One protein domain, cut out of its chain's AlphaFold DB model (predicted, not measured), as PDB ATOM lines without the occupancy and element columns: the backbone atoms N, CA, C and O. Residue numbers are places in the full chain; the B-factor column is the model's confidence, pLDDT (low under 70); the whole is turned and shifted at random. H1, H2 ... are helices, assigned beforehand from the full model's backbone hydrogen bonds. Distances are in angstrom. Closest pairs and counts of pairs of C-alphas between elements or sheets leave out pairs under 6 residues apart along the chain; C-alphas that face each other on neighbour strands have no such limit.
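What this domain is: This is residues 145 to 208 of the 209 residues of an uncharacterized protein of Desulfomicrobium baculatum (strain DSM 4028 / VKM B-1378 / X) (UniProt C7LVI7). Two long helices, H1 and then H2, run side by side in opposite ways as a slender, loose helical hairpin, coming close enough to touch only with residues 151 to 154 of H1 and 195 to 199 of H2, and a short link joins them at one end. The 64 printed residues have two named helices and no named strand, and the class is all helix. The whole is loose, with a radius of gyration of the C-alphas of 15.4 A, and is a rod spanning 51 by 19 by 10 A.

How they stand to each other: H1, residues 145 to 174, and H2, residues 182 to 207, form a helical hairpin. They only just touch, with 3 pairs of C-alphas within 8 A, through residues 151 to 154 of H1 and 195 to 199 of H2 alone. Their closest C-alphas, those of Val 154 and Ala 195, are 7.7 A apart. The helices stand at a shallow tilt of 19 degrees and run opposite ways. Every O i to N i+4 pair is within hydrogen-bond range in H1, and 21 of 22 in H2.

Where its parts are: H1 measures 43.6 A from C-alpha 145 at (-23.038, -12.521, -47.039) to C-alpha 174. H2 measures 37.9 A and ends with C-alpha 207 at (-21.835, 2.277, -44.318).

The domain as a whole: The C-alphas farthest apart, those of Ser 177 and Asn 208, are 51.4 A apart. The printed part has no cut, and the link from H1 to H2 is short, with 7 residues. Residues 202 to 203 and 205 to 208 have pLDDT under 70.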
ATOM      1  N   TYR A 145     -22.243 -11.309 -47.206       70.06
ATOM      2  CA  TYR A 145     -23.038 -12.521 -47.039       70.06
ATOM      3  C   TYR A 145     -24.227 -12.293 -46.099       70.06
ATOM      4  O   TYR A 145     -25.379 -12.557 -46.457       70.06
ATOM      5  N   LYS A 146     -23.980 -11.729 -44.909       71.25
ATOM      6  CA  LYS A 146     -25.045 -11.389 -43.955       71.25
ATOM      7  C   LYS A 146     -26.026 -10.394 -44.565       71.25
ATOM      8  O   LYS A 146     -27.233 -10.582 -44.423       71.25
ATOM      9  N   GLU A 147     -25.531  -9.369 -45.250       73.06
ATOM     10  CA  GLU A 147     -26.353  -8.358 -45.907       73.06
ATOM     11  C   GLU A 147     -27.259  -8.966 -46.985       73.06
ATOM     12  O   GLU A 147     -28.456  -8.673 -47.004       73.06
ATOM     13  N   HIS A 148     -26.726  -9.852 -47.830       75.12
ATOM     14  CA  HIS A 148     -27.489 -10.531 -48.874       75.12
ATOM     15  C   HIS A 148     -28.673 -11.316 -48.293       75.12
ATOM     16  O   HIS A 148     -29.812 -11.134 -48.730       75.12
ATOM     17  N   PHE A 149     -28.446 -12.129 -47.257       71.62
ATOM     18  CA  PHE A 149     -29.530 -12.888 -46.626       71.62
ATOM     19  C   PHE A 149     -30.550 -11.992 -45.914       71.62
ATOM     20  O   PHE A 149     -31.752 -12.228 -46.042       71.62
ATOM     21  N   HIS A 150     -30.111 -10.930 -45.231       71.25
ATOM     22  CA  HIS A 150     -31.037  -9.983 -44.599       71.25
ATOM     23  C   HIS A 150     -31.910  -9.273 -45.642       71.25
ATOM     24  O   HIS A 150     -33.131  -9.232 -45.492       71.25
ATOM     25  N   LYS A 151     -31.318  -8.779 -46.736       74.44
ATOM     26  CA  LYS A 151     -32.066  -8.148 -47.833       74.44
ATOM     27  C   LYS A 151     -33.026  -9.127 -48.504       74.44
ATOM     28  O   LYS A 151     -34.171  -8.762 -48.759       74.44
ATOM     29  N   ARG A 152     -32.607 -10.376 -48.731       76.81
ATOM     30  CA  ARG A 152     -33.463 -11.419 -49.318       76.81
ATOM     31  C   ARG A 152     -34.707 -11.679 -48.471       76.81
ATOM     32  O   ARG A 152     -35.803 -11.719 -49.021       76.81
ATOM     33  N   HIS A 153     -34.565 -11.816 -47.151       72.62
ATOM     34  CA  HIS A 153     -35.715 -11.994 -46.258       72.62
ATOM     35  C   HIS A 153     -36.685 -10.817 -46.326       72.62
ATOM     36  O   HIS A 153     -37.896 -11.025 -46.390       72.62
ATOM     37  N   VAL A 154     -36.160  -9.593 -46.371       72.19
ATOM     38  CA  VAL A 154     -36.993  -8.396 -46.482       72.19
ATOM     39  C   VAL A 154     -37.727  -8.350 -47.825       72.19
ATOM     40  O   VAL A 154     -38.935  -8.135 -47.840       72.19
ATOM     41  N   ILE A 155     -37.048  -8.623 -48.944       76.25
ATOM     42  CA  ILE A 155     -37.676  -8.678 -50.276       76.25
ATOM     43  C   ILE A 155     -38.792  -9.730 -50.316       76.25
ATOM     44  O   ILE A 155     -39.876  -9.443 -50.818       76.25
ATOM     45  N   ILE A 156     -38.564 -10.922 -49.756       77.81
ATOM     46  CA  ILE A 156     -39.585 -11.981 -49.691       77.81
ATOM     47  C   ILE A 156     -40.791 -11.521 -48.862       77.81
ATOM     48  O   ILE A 156     -41.928 -11.684 -49.302       77.81
ATOM     49  N   ALA A 157     -40.564 -10.911 -47.696       75.38
ATOM     50  CA  ALA A 157     -41.641 -10.405 -46.847       75.38
ATOM     51  C   ALA A 157     -42.474  -9.320 -47.554       75.38
ATOM     52  O   ALA A 157     -43.704  -9.369 -47.520       75.38
ATOM     53  N   PHE A 158     -41.822  -8.386 -48.255       76.12
ATOM     54  CA  PHE A 158     -42.508  -7.383 -49.075       76.12
ATOM     55  C   PHE A 158     -43.267  -7.999 -50.248       76.12
ATOM     56  O   PHE A 158     -44.390  -7.582 -50.522       76.12
ATOM     57  N   GLY A 159     -42.692  -9.004 -50.913       79.25
ATOM     58  CA  GLY A 159     -43.360  -9.739 -51.984       79.25
ATOM     59  C   GLY A 159     -44.666 -10.368 -51.502       79.25
ATOM     60  O   GLY A 159     -45.707 -10.159 -52.118       79.25
ATOM     61  N   ILE A 160     -44.638 -11.051 -50.353       82.19
ATOM     62  CA  ILE A 160     -45.832 -11.654 -49.742       82.19
ATOM     63  C   ILE A 160     -46.871 -10.582 -49.388       82.19
ATOM     64  O   ILE A 160     -48.041 -10.729 -49.739       82.19
ATOM     65  N   LEU A 161     -46.459  -9.489 -48.737       78.75
ATOM     66  CA  LEU A 161     -47.357  -8.382 -48.380       78.75
ATOM     67  C   LEU A 161     -48.030  -7.772 -49.617       78.75
ATOM     68  O   LEU A 161     -49.243  -7.554 -49.617       78.75
ATOM     69  N   PHE A 162     -47.264  -7.537 -50.684       81.56
ATOM     70  CA  PHE A 162     -47.791  -7.002 -51.936       81.56
ATOM     71  C   PHE A 162     -48.756  -7.982 -52.612       81.56
ATOM     72  O   PHE A 162     -49.815  -7.570 -53.082       81.56
ATOM     73  N   SER A 163     -48.449  -9.283 -52.610       82.81
ATOM     74  CA  SER A 163     -49.357 -10.313 -53.123       82.81
ATOM     75  C   SER A 163     -50.681 -10.351 -52.357       82.81
ATOM     76  O   SER A 163     -51.732 -10.424 -52.988       82.81
ATOM     77  N   VAL A 164     -50.664 -10.243 -51.023       83.12
ATOM     78  CA  VAL A 164     -51.896 -10.175 -50.215       83.12
ATOM     79  C   VAL A 164     -52.715  -8.938 -50.582       83.12
ATOM     80  O   VAL A 164     -53.919  -9.045 -50.806       83.12
ATOM     81  N   PHE A 165     -52.073  -7.776 -50.712       80.19
ATOM     82  CA  PHE A 165     -52.756  -6.545 -51.110       80.19
ATOM     83  C   PHE A 165     -53.365  -6.639 -52.516       80.19
ATOM     84  O   PHE A 165     -54.495  -6.196 -52.741       80.19
ATOM     85  N   LEU A 166     -52.642  -7.250 -53.458       82.56
ATOM     86  CA  LEU A 166     -53.124  -7.492 -54.813       82.56
ATOM     87  C   LEU A 166     -54.364  -8.393 -54.798       82.56
ATOM     88  O   LEU A 166     -55.361  -8.048 -55.423       82.56
ATOM     89  N   VAL A 167     -54.338  -9.494 -54.039       85.12
ATOM     90  CA  VAL A 167     -55.493 -10.391 -53.881       85.12
ATOM     91  C   VAL A 167     -56.688  -9.636 -53.304       85.12
ATOM     92  O   VAL A 167     -57.761  -9.684 -53.891       85.12
ATOM     93  N   VAL A 168     -56.504  -8.872 -52.224       83.19
ATOM     94  CA  VAL A 168     -57.580  -8.071 -51.609       83.19
ATOM     95  C   VAL A 168     -58.165  -7.056 -52.600       83.19
ATOM     96  O   VAL A 168     -59.384  -6.903 -52.693       83.19
ATOM     97  N   SER A 169     -57.310  -6.393 -53.379       79.81
ATOM     98  CA  SER A 169     -57.722  -5.403 -54.379       79.81
ATOM     99  C   SER A 169     -58.495  -6.040 -55.533       79.81
ATOM    100  O   SER A 169     -59.538  -5.530 -55.935       79.81
ATOM    101  N   VAL A 170     -58.027  -7.186 -56.033       83.62
ATOM    102  CA  VAL A 170     -58.712  -7.966 -57.071       83.62
ATOM    103  C   VAL A 170     -60.048  -8.498 -56.549       83.62
ATOM    104  O   VAL A 170     -61.067  -8.350 -57.222       83.62
ATOM    105  N   SER A 171     -60.092  -9.041 -55.331       82.94
ATOM    106  CA  SER A 171     -61.331  -9.510 -54.702       82.94
ATOM    107  C   SER A 171     -62.377  -8.402 -54.583       82.94
ATOM    108  O   SER A 171     -63.553  -8.671 -54.807       82.94
ATOM    109  N   LYS A 172     -61.970  -7.155 -54.321       80.50
ATOM    110  CA  LYS A 172     -62.880  -5.999 -54.291       80.50
ATOM    111  C   LYS A 172     -63.479  -5.663 -55.664       80.50
ATOM    112  O   LYS A 172     -64.614  -5.205 -55.732       80.50
ATOM    113  N   ILE A 173     -62.745  -5.902 -56.755       81.81
ATOM    114  CA  ILE A 173     -63.255  -5.710 -58.125       81.81
ATOM    115  C   ILE A 173     -64.328  -6.758 -58.449       81.81
ATOM    116  O   ILE A 173     -65.357  -6.421 -59.029       81.81
ATOM    117  N   PHE A 174     -64.112  -8.017 -58.054       84.12
ATOM    118  CA  PHE A 174     -65.059  -9.109 -58.313       84.12
ATOM    119  C   PHE A 174     -66.229  -9.164 -57.319       84.12
ATOM    120  O   PHE A 174     -67.297  -9.666 -57.663       84.12
ATOM    121  N   ILE A 175     -66.051  -8.646 -56.100       86.00
ATOM    122  CA  ILE A 175     -67.064  -8.610 -55.039       86.00
ATOM    123  C   ILE A 175     -67.138  -7.174 -54.489       86.00
ATOM    124  O   ILE A 175     -66.496  -6.855 -53.489       86.00
ATOM    125  N   PRO A 176     -67.936  -6.284 -55.110       75.25
ATOM    126  CA  PRO A 176     -67.998  -4.867 -54.734       75.25
ATOM    127  C   PRO A 176     -68.526  -4.606 -53.315       75.25
ATOM    128  O   PRO A 176     -68.260  -3.554 -52.741       75.25
ATOM    129  N   SER A 177     -69.266  -5.560 -52.741       82.38
ATOM    130  CA  SER A 177     -69.752  -5.516 -51.356       82.38
ATOM    131  C   SER A 177     -68.676  -5.854 -50.318       82.38
ATOM    132  O   SER A 177     -68.925  -5.735 -49.118       82.38
ATOM    133  N   PHE A 178     -67.483  -6.272 -50.750       78.06
ATOM    134  CA  PHE A 178     -66.368  -6.557 -49.862       78.06
ATOM    135  C   PHE A 178     -65.790  -5.253 -49.295       78.06
ATOM    136  O   PHE A 178     -65.116  -4.481 -49.986       78.06
ATOM    137  N   VAL A 179     -66.055  -5.005 -48.014       76.31
ATOM    138  CA  VAL A 179     -65.494  -3.872 -47.275       76.31
ATOM    139  C   VAL A 179     -64.121  -4.271 -46.749       76.31
ATOM    140  O   VAL A 179     -63.995  -5.210 -45.966       76.31
ATOM    141  N   VAL A 180     -63.085  -3.547 -47.176       74.44
ATOM    142  CA  VAL A 180     -61.745  -3.678 -46.595       74.44
ATOM    143  C   VAL A 180     -61.753  -2.937 -45.256       74.44
ATOM    144  O   VAL A 180     -62.027  -1.736 -45.264       74.44
ATOM    145  N   PRO A 181     -61.470  -3.601 -44.122       79.81
ATOM    146  CA  PRO A 181     -61.421  -2.928 -42.828       79.81
ATOM    147  C   PRO A 181     -60.341  -1.840 -42.819       79.81
ATOM    148  O   PRO A 181     -59.217  -2.082 -43.265       79.81
ATOM    149  N   GLU A 182     -60.648  -0.658 -42.284       76.44
ATOM    150  CA  GLU A 182     -59.672   0.440 -42.166       76.44
ATOM    151  C   GLU A 182     -58.463   0.041 -41.310       76.44
ATOM    152  O   GLU A 182     -57.325   0.362 -41.653       76.44
ATOM    153  N   ASP A 183     -58.687  -0.760 -40.264       75.62
ATOM    154  CA  ASP A 183     -57.630  -1.321 -39.416       75.62
ATOM    155  C   ASP A 183     -56.615  -2.146 -40.214       75.62
ATOM    156  O   ASP A 183     -55.418  -2.113 -39.930       75.62
ATOM    157  N   LEU A 184     -57.077  -2.846 -41.255       75.31
ATOM    158  CA  LEU A 184     -56.217  -3.624 -42.138       75.31
ATOM    159  C   LEU A 184     -55.305  -2.688 -42.945       75.31
ATOM    160  O   LEU A 184     -54.096  -2.894 -42.992       75.31
ATOM    161  N   VAL A 185     -55.866  -1.627 -43.536       75.62
ATOM    162  CA  VAL A 185     -55.114  -0.630 -44.323       75.62
ATOM    163  C   VAL A 185     -54.091   0.104 -43.452       75.62
ATOM    164  O   VAL A 185     -52.940   0.291 -43.861       75.62
ATOM    165  N   ASN A 186     -54.477   0.462 -42.226       77.69
ATOM    166  CA  ASN A 186     -53.599   1.103 -41.251       77.69
ATOM    167  C   ASN A 186     -52.457   0.176 -40.819       77.69
ATOM    168  O   ASN A 186     -51.299   0.598 -40.798       77.69
ATOM    169  N   LEU A 187     -52.754  -1.100 -40.555       77.12
ATOM    170  CA  LEU A 187     -51.745  -2.106 -40.233       77.12
ATOM    171  C   LEU A 187     -50.751  -2.295 -41.388       77.12
ATOM    172  O   LEU A 187     -49.545  -2.314 -41.154       77.12
ATOM    173  N   PHE A 188     -51.227  -2.363 -42.635       75.06
ATOM    174  CA  PHE A 188     -50.357  -2.455 -43.813       75.06
ATOM    175  C   PHE A 188     -49.449  -1.230 -43.957       75.06
ATOM    176  O   PHE A 188     -48.249  -1.373 -44.190       75.06
ATOM    177  N   SER A 189     -50.004  -0.034 -43.769       77.19
ATOM    178  CA  SER A 189     -49.259   1.227 -43.859       77.19
ATOM    179  C   SER A 189     -48.166   1.302 -42.789       77.19
ATOM    180  O   SER A 189     -47.023   1.664 -43.082       77.19
ATOM    181  N   LEU A 190     -48.486   0.870 -41.566       81.62
ATOM    182  CA  LEU A 190     -47.537   0.763 -40.463       81.62
ATOM    183  C   LEU A 190     -46.436  -0.266 -40.755       81.62
ATOM    184  O   LEU A 190     -45.261   0.022 -40.536       81.62
ATOM    185  N   MET A 191     -46.791  -1.444 -41.278       77.12
ATOM    186  CA  MET A 191     -45.822  -2.489 -41.618       77.12
ATOM    187  C   MET A 191     -44.861  -2.056 -42.729       77.12
ATOM    188  O   MET A 191     -43.661  -2.299 -42.613       77.12
ATOM    189  N   ILE A 192     -45.355  -1.379 -43.771       79.81
ATOM    190  CA  ILE A 192     -44.513  -0.832 -44.845       79.81
ATOM    191  C   ILE A 192     -43.553   0.221 -44.279       79.81
ATOM    192  O   ILE A 192     -42.355   0.169 -44.563       79.81
ATOM    193  N   GLY A 193     -44.050   1.134 -43.438       77.94
ATOM    194  CA  GLY A 193     -43.224   2.149 -42.780       77.94
ATOM    195  C   GLY A 193     -42.146   1.543 -41.875       77.94
ATOM    196  O   GLY A 193     -40.974   1.906 -41.978       77.94
ATOM    197  N   ALA A 194     -42.511   0.567 -41.041       80.44
ATOM    198  CA  ALA A 194     -41.584  -0.135 -40.157       80.44
ATOM    199  C   ALA A 194     -40.520  -0.919 -40.939       80.44
ATOM    200  O   ALA A 194     -39.339  -0.879 -40.593       80.44
ATOM    201  N   ALA A 195     -40.907  -1.590 -42.024       73.31
ATOM    202  CA  ALA A 195     -39.980  -2.330 -42.870       73.31
ATOM    203  C   ALA A 195     -39.042  -1.400 -43.667       73.31
ATOM    204  O   ALA A 195     -37.852  -1.695 -43.792       73.31
ATOM    205  N   GLY A 196     -39.533  -0.247 -44.135       75.56
ATOM    206  CA  GLY A 196     -38.706   0.797 -44.748       75.56
ATOM    207  C   GLY A 196     -37.678   1.375 -43.770       75.56
ATOM    208  O   GLY A 196     -36.499   1.496 -44.108       75.56
ATOM    209  N   LEU A 197     -38.092   1.645 -42.528       80.00
ATOM    210  CA  LEU A 197     -37.194   2.086 -41.460       80.00
ATOM    211  C   LEU A 197     -36.146   1.014 -41.122       80.00
ATOM    212  O   LEU A 197     -34.964   1.321 -40.988       80.00
ATOM    213  N   TYR A 198     -36.559  -0.251 -41.040       77.81
ATOM    214  CA  TYR A 198     -35.661  -1.377 -40.795       77.81
ATOM    215  C   TYR A 198     -34.603  -1.528 -41.902       77.81
ATOM    216  O   TYR A 198     -33.416  -1.672 -41.605       77.81
ATOM    217  N   LEU A 199     -34.998  -1.405 -43.177       72.94
ATOM    218  CA  LEU A 199     -34.068  -1.388 -44.312       72.94
ATOM    219  C   LEU A 199     -33.090  -0.213 -44.250       72.94
ATOM    220  O   LEU A 199     -31.898  -0.400 -44.501       72.94
ATOM    221  N   ALA A 200     -33.573   0.979 -43.895       76.62
ATOM    222  CA  ALA A 200     -32.727   2.159 -43.745       76.62
ATOM    223  C   ALA A 200     -31.683   1.963 -42.634       76.62
ATOM    224  O   ALA A 200     -30.505   2.252 -42.844       76.62
ATOM    225  N   ILE A 201     -32.081   1.398 -41.486       78.88
ATOM    226  CA  ILE A 201     -31.170   1.073 -40.377       78.88
ATOM    227  C   ILE A 201     -30.103   0.068 -40.822       78.88
ATOM    228  O   ILE A 201     -28.918   0.273 -40.551       78.88
ATOM    229  N   ILE A 202     -30.494  -0.997 -41.531       69.69
ATOM    230  CA  ILE A 202     -29.542  -1.980 -42.066       69.69
ATOM    231  C   ILE A 202     -28.563  -1.306 -43.033       69.69
ATOM    232  O   ILE A 202     -27.354  -1.482 -42.898       69.69
ATOM    233  N   SER A 203     -29.062  -0.490 -43.966       66.56
ATOM    234  CA  SER A 203     -28.220   0.200 -44.947       66.56
ATOM    235  C   SER A 203     -27.240   1.185 -44.301       66.56
ATOM    236  O   SER A 203     -26.114   1.315 -44.779       66.56
ATOM    237  N   LEU A 204     -27.638   1.864 -43.221       70.25
ATOM    238  CA  LEU A 204     -26.771   2.775 -42.469       70.25
ATOM    239  C   LEU A 204     -25.695   2.028 -41.675       70.25
ATOM    240  O   LEU A 204     -24.553   2.478 -41.626       70.25
ATOM    241  N   ARG A 205     -26.026   0.871 -41.088       62.31
ATOM    242  CA  ARG A 205     -25.065   0.063 -40.320       62.31
ATOM    243  C   ARG A 205     -23.932  -0.483 -41.193       62.31
ATOM    244  O   ARG A 205     -22.816  -0.606 -40.710       62.31
ATOM    245  N   VAL A 206     -24.216  -0.764 -42.464       55.94
ATOM    246  CA  VAL A 206     -23.226  -1.241 -43.447       55.94
ATOM    247  C   VAL A 206     -22.269  -0.129 -43.897       55.94
ATOM    248  O   VAL A 206     -21.115  -0.415 -44.174       55.94
ATOM    249  N   LYS A 207     -22.699   1.141 -43.928       51.78
ATOM    250  CA  LYS A 207     -21.835   2.277 -44.318       51.78
ATOM    251  C   LYS A 207     -20.794   2.682 -43.266       51.78
ATOM    252  O   LYS A 207     -19.868   3.411 -43.603       51.78
ATOM    253  N   ASN A 208     -20.976   2.263 -42.014       46.88
ATOM    254  CA  ASN A 208     -20.144   2.669 -40.875       46.88
ATOM    255  C   ASN A 208     -19.135   1.585 -40.431       46.88
ATOM    256  O   ASN A 208     -18.575   1.701 -39.341       46.88
TER     257      ASN A 208